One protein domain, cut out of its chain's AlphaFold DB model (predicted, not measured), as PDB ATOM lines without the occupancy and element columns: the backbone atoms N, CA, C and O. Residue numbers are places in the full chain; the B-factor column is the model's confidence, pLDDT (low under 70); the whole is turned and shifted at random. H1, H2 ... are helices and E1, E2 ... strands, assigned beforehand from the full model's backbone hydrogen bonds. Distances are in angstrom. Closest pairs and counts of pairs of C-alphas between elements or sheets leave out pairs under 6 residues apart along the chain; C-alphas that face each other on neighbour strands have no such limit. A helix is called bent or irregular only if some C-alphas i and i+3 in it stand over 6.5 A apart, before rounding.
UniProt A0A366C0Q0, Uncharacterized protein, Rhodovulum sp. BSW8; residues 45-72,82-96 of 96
ATOM      1  N   PRO A  45      33.399  26.314   5.778       95.56
ATOM      2  CA  PRO A  45      32.679  25.100   6.129       95.56
ATOM      3  C   PRO A  45      31.175  25.398   6.186       95.56
ATOM      4  O   PRO A  45      30.780  26.521   6.513       95.56
ATOM      5  N   ASP A  46      30.339  24.380   5.979       92.12
ATOM      6  CA  ASP A  46      28.872  24.509   5.997       92.12
ATOM      7  C   ASP A  46      28.358  25.262   7.241       92.12
ATOM      8  O   ASP A  46      27.514  26.155   7.144       92.12
ATOM      9  N   ALA A  47      28.944  24.983   8.413       92.88
ATOM     10  CA  ALA A  47      28.589  25.626   9.681       92.88
ATOM     11  C   ALA A  47      28.826  27.152   9.708       92.88
ATOM     12  O   ALA A  47      28.203  27.859  10.500       92.88
ATOM     13  N   ALA A  48      29.725  27.669   8.867       96.19
ATOM     14  CA  ALA A  48      30.022  29.096   8.748       96.19
ATOM     15  C   ALA A  48      29.329  29.762   7.547       96.19
ATOM     16  O   ALA A  48      29.323  30.987   7.460       96.19
ATOM     17  N   CYS A  49      28.719  28.983   6.652       93.50
ATOM     18  CA  CYS A  49      28.069  29.486   5.444       93.50
ATOM     19  C   CYS A  49      26.705  30.152   5.713       93.50
ATOM     20  O   CYS A  49      26.291  31.064   5.003       93.50
ATOM     21  N   GLY A  50      25.994  29.722   6.760       88.81
ATOM     22  CA  GLY A  50      24.603  30.132   6.997       88.81
ATOM     23  C   GLY A  50      24.401  31.565   7.506       88.81
ATOM     24  O   GLY A  50      23.271  32.045   7.537       88.81
ATOM     25  N   SER A  51      25.456  32.265   7.938       95.44
ATOM     26  CA  SER A  51      25.340  33.657   8.393       95.44
ATOM     27  C   SER A  51      26.649  34.425   8.260       95.44
ATOM     28  O   SER A  51      27.736  33.871   8.422       95.44
ATOM     29  N   ARG A  52      26.541  35.741   8.046       96.50
ATOM     30  CA  ARG A  52      27.700  36.648   7.993       96.50
ATOM     31  C   ARG A  52      28.501  36.656   9.288       96.50
ATOM     32  O   ARG A  52      29.720  36.750   9.223       96.50
ATOM     33  N   ASP A  53      27.854  36.499  10.438       97.88
ATOM     34  CA  ASP A  53      28.552  36.460  11.725       97.88
ATOM     35  C   ASP A  53      29.339  35.161  11.924       97.88
ATOM     36  O   ASP A  53      30.453  35.183  12.454       97.88
ATOM     37  N   ALA A  54      28.783  34.020  11.503       98.06
ATOM     38  CA  ALA A  54      29.500  32.747  11.540       98.06
ATOM     39  C   ALA A  54      30.685  32.757  10.562       98.06
ATOM     40  O   ALA A  54      31.797  32.394  10.953       98.06
ATOM     41  N   ALA A  55      30.475  33.273   9.347       98.50
ATOM     42  CA  ALA A  55      31.536  33.522   8.380       98.50
ATOM     43  C   ALA A  55      32.619  34.431   8.971       98.50
ATOM     44  O   ALA A  55      33.788  34.064   8.974       98.50
ATOM     45  N   ALA A  56      32.249  35.577   9.547       98.69
ATOM     46  CA  ALA A  56      33.196  36.526  10.121       98.69
ATOM     47  C   ALA A  56      34.077  35.876  11.193       98.69
ATOM     48  O   ALA A  56      35.299  35.999  11.131       98.69
ATOM     49  N   ARG A  57      33.482  35.124  12.129       98.44
ATOM     50  CA  ARG A  57      34.227  34.397  13.170       98.44
ATOM     51  C   ARG A  57      35.223  33.398  12.583       98.44
ATOM     52  O   ARG A  57      36.343  33.291  13.084       98.44
ATOM     53  N   GLU A  58      34.827  32.670  11.543       98.50
ATOM     54  CA  GLU A  58      35.698  31.688  10.901       98.50
ATOM     55  C   GLU A  58      36.835  32.342  10.113       98.50
ATOM     56  O   GLU A  58      38.000  31.972  10.280       98.50
ATOM     57  N   ILE A  59      36.520  33.360   9.318       98.69
ATOM     58  CA  ILE A  59      37.492  34.107   8.517       98.69
ATOM     59  C   ILE A  59      38.534  34.746   9.431       98.69
ATOM     60  O   ILE A  59      39.730  34.520   9.268       98.69
ATOM     61  N   ASP A  60      38.082  35.479  10.445       98.50
ATOM     62  CA  ASP A  60      38.925  36.155  11.426       98.50
ATOM     63  C   ASP A  60      39.871  35.165  12.136       98.50
ATOM     64  O   ASP A  60      41.066  35.415  12.286       98.50
ATOM     65  N   ARG A  61      39.395  33.964  12.504       98.31
ATOM     66  CA  ARG A  61      40.246  32.891  13.060       98.31
ATOM     67  C   ARG A  61      41.363  32.475  12.103       98.31
ATOM     68  O   ARG A  61      42.502  32.318  12.544       98.31
ATOM     69  N   ARG A  62      41.057  32.290  10.819       98.44
ATOM     70  CA  ARG A  62      42.010  31.778   9.826       98.44
ATOM     71  C   ARG A  62      43.049  32.814   9.421       98.44
ATOM     72  O   ARG A  62      44.242  32.500   9.432       98.44
ATOM     73  N   ILE A  63      42.616  34.039   9.121       98.44
ATOM     74  CA  ILE A  63      43.492  35.090   8.583       98.44
ATOM     75  C   ILE A  63      44.409  35.701   9.651       98.44
ATOM     76  O   ILE A  63      45.512  36.146   9.324       98.44
ATOM     77  N   ARG A  64      44.019  35.644  10.935       97.50
ATOM     78  CA  ARG A  64      44.856  36.094  12.062       97.50
ATOM     79  C   ARG A  64      46.209  35.405  12.137       97.50
ATOM     80  O   ARG A  64      47.183  36.040  12.528       97.50
ATOM     81  N   ARG A  65      46.308  34.137  11.719       95.19
ATOM     82  CA  ARG A  65      47.598  33.422  11.632       95.19
ATOM     83  C   ARG A  65      48.568  34.088  10.656       95.19
ATOM     84  O   ARG A  65      49.776  33.973  10.814       95.19
ATOM     85  N   GLY A  66      48.035  34.797   9.663       95.44
ATOM     86  CA  GLY A  66      48.794  35.635   8.745       95.44
ATOM     87  C   GLY A  66      48.961  37.078   9.219       95.44
ATOM     88  O   GLY A  66      49.377  37.896   8.414       95.44
ATOM     89  N   GLY A  67      48.604  37.419  10.461       97.00
ATOM     90  CA  GLY A  67      48.658  38.779  11.008       97.00
ATOM     91  C   GLY A  67      47.519  39.699  10.562       97.00
ATOM     92  O   GLY A  67      47.545  40.881  10.880       97.00
ATOM     93  N   TRP A  68      46.532  39.193   9.821       98.38
ATOM     94  CA  TRP A  68      45.422  40.004   9.323       98.38
ATOM     95  C   TRP A  68      44.289  40.125  10.342       98.38
ATOM     96  O   TRP A  68      43.973  39.184  11.067       98.38
ATOM     97  N   GLN A  69      43.639  41.281  10.336       98.44
ATOM     98  CA  GLN A  69      42.416  41.589  11.057       98.44
ATOM     99  C   GLN A  69      41.270  41.721  10.058       98.44
ATOM    100  O   GLN A  69      41.380  42.456   9.072       98.44
ATOM    101  N   LEU A  70      40.165  41.024  10.314       98.69
ATOM    102  CA  LEU A  70      38.975  41.116   9.477       98.69
ATOM    103  C   LEU A  70      38.341  42.504   9.631       98.69
ATOM    104  O   LEU A  70      38.072  42.945  10.744       98.69
ATOM    105  N   LEU A  71      38.080  43.177   8.511       98.50
ATOM    106  CA  LEU A  71      37.348  44.444   8.500       98.50
ATOM    107  C   LEU A  71      35.866  44.223   8.250       98.50
ATOM    108  O   LEU A  71      35.031  44.784   8.951       98.50
ATOM    109  N   ASN A  72      35.537  43.454   7.211       98.44
ATOM    110  CA  ASN A  72      34.152  43.206   6.842       98.44
ATOM    111  C   ASN A  72      34.036  41.994   5.908       98.44
ATOM    112  O   ASN A  72      34.892  41.787   5.043       98.44
ATOM    113  N   LEU A  82      32.971  32.527  -7.897       94.19
ATOM    114  CA  LEU A  82      34.426  32.501  -7.699       94.19
ATOM    115  C   LEU A  82      35.199  33.168  -8.835       94.19
ATOM    116  O   LEU A  82      36.169  33.888  -8.576       94.19
ATOM    117  N   GLY A  83      34.791  32.910 -10.080       94.88
ATOM    118  CA  GLY A  83      35.490  33.394 -11.273       94.88
ATOM    119  C   GLY A  83      35.639  34.913 -11.262       94.88
ATOM    120  O   GLY A  83      36.754  35.426 -11.380       94.88
ATOM    121  N   ASP A  84      34.538  35.607 -10.979       94.38
ATOM    122  CA  ASP A  84      34.450  37.071 -10.966       94.38
ATOM    123  C   ASP A  84      35.366  37.729  -9.924       94.38
ATOM    124  O   ASP A  84      35.767  38.881 -10.071       94.38
ATOM    125  N   ARG A  85      35.725  37.002  -8.859       97.38
ATOM    126  CA  ARG A  85      36.474  37.541  -7.711       97.38
ATOM    127  C   ARG A  85      37.953  37.187  -7.724       97.38
ATOM    128  O   ARG A  85      38.733  37.781  -6.976       97.38
ATOM    129  N   LYS A  86      38.359  36.237  -8.569       96.38
ATOM    130  CA  LYS A  86      39.729  35.714  -8.608       96.38
ATOM    131  C   LYS A  86      40.762  36.804  -8.875       96.38
ATOM    132  O   LYS A  86      41.741  36.912  -8.139       96.38
ATOM    133  N   ALA A  87      40.524  37.635  -9.889       96.44
ATOM    134  CA  ALA A  87      41.435  38.719 -10.244       96.44
ATOM    135  C   ALA A  87      41.558  39.757  -9.112       96.44
ATOM    136  O   ALA A  87      42.665  40.167  -8.772       96.44
ATOM    137  N   SER A  88      40.441  40.127  -8.481       96.50
ATOM    138  CA  SER A  88      40.419  41.103  -7.385       96.50
ATOM    139  C   SER A  88      41.106  40.598  -6.116       96.50
ATOM    140  O   SER A  88      41.743  41.379  -5.412       96.50
ATOM    141  N   ALA A  89      40.987  39.304  -5.807       96.81
ATOM    142  CA  ALA A  89      41.612  38.702  -4.630       96.81
ATOM    143  C   ALA A  89      43.108  38.416  -4.821       96.81
ATOM    144  O   ALA A  89      43.844  38.378  -3.834       96.81
ATOM    145  N   ASN A  90      43.575  38.260  -6.065       95.50
ATOM    146  CA  ASN A  90      44.982  38.055  -6.413       95.50
ATOM    147  C   ASN A  90      45.652  37.002  -5.496       95.50
ATOM    148  O   ASN A  90      45.181  35.870  -5.401       95.50
ATOM    149  N   GLY A  91      46.702  37.370  -4.754       97.00
ATOM    150  CA  GLY A  91      47.422  36.475  -3.842       97.00
ATOM    151  C   GLY A  91      46.646  36.037  -2.593       97.00
ATOM    152  O   GLY A  91      47.214  35.339  -1.758       97.00
ATOM    153  N   PHE A  92      45.389  36.450  -2.433       98.06
ATOM    154  CA  PHE A  92      44.504  36.094  -1.321       98.06
ATOM    155  C   PHE A  92      43.247  35.344  -1.774       98.06
ATOM    156  O   PHE A  92      42.308  35.177  -0.995       98.06
ATOM    157  N   PHE A  93      43.220  34.888  -3.026       98.38
ATOM    158  CA  PHE A  93      42.182  33.997  -3.520       98.38
ATOM    159  C   PHE A  93      42.391  32.584  -2.959       98.38
ATOM    160  O   PHE A  93      43.384  31.939  -3.283       98.38
ATOM    161  N   LEU A  94      41.471  32.126  -2.105       97.75
ATOM    162  CA  LEU A  94      41.467  30.800  -1.464       97.75
ATOM    163  C   LEU A  94      42.766  30.459  -0.711       97.75
ATOM    164  O   LEU A  94      43.150  29.301  -0.587       97.75
ATOM    165  N   LYS A  95      43.469  31.485  -0.222       97.75
ATOM    166  CA  LYS A  95      44.763  31.323   0.455       97.75
ATOM    167  C   LYS A  95      44.636  30.902   1.920       97.75
ATOM    168  O   LYS A  95      45.527  30.229   2.437       97.75
ATOM    169  N   TYR A  96      43.613  31.409   2.599       96.00
ATOM    170  CA  TYR A  96      43.395  31.242   4.039       96.00
ATOM    171  C   TYR A  96      42.234  30.297   4.292       96.00
ATOM    172  O   TYR A  96      42.245  29.655   5.367       96.00
TER     173      TYR A  96
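What this domain is: This is residues 45 to 72 and 82 to 96 of the 96 residues of an uncharacterized protein of Rhodovulum sp. BSW8 (UniProt A0A366C0Q0). A long helix, H2, has the strand E1 folded back along it and the short helix H1 making a corner at its first end; these form one side of the model. The helix H3 makes the other side, across a gap, and the tail of residues 93 to 96 reaches back from it toward H2. The printed part has 43 residues, with three named helices and one named strand in the order H1, H2, E1, H3, and the class is mostly helix. It is only just loose, close to compact, with a radius of gyration of the C-alphas of 11.1 A and spans of 26 by 24 by 16 A.

Where its parts are: H1 is residues 46 to 49, 5.1 A long, and begins at C-alpha 46 (28.872, 24.509, 5.997). H2 is residues 52 to 66, 21.1 A long; it is neither bent nor irregular, but only just: C-alphas 62 and 65 are 6.1 A apart. E1 is residues 69 to 72, 9.4 A long. H3 is residues 82 to 92, 12.5 A long, and ends at C-alpha 92 (44.504, 36.094, -1.321); it is irregular, with C-alphas 88 and 91 9.1 A apart.

How they stand to each other: H1 and H2 touch only at the corner by their tight link, H2 with residues 54 to 58 alone; the closest C-alphas, of Ala 48 and Ala 54, are 4.6 A apart. The closest C-alphas of H2 and E1, those of Asp 60 and Leu 70, are 5.3 A apart. E1 pairs with no named strand. H3 is apart from H1, H2 and E1, and its residues 87 to 92 stand free. O i to N i+4 pairs are within hydrogen-bond range in 9 of 11 cases in H2 and 3 of 7 in H3, where 6 of 8 O i to N i+3 pairs are within range; H1 is too short for an O i to N i+4 pair.

The domain as a whole: The two C-alphas farthest apart, of Ala 47 and Ala 87, are 27.1 A apart. Residues 73 to 81 are not printed, and C-alphas 72 and 82 are 18.1 A apart across this cut. The links H1 to H2 and H2 to E1 are tight. The mean pLDDT of the printed part is 96.7, and no printed residue is under 70.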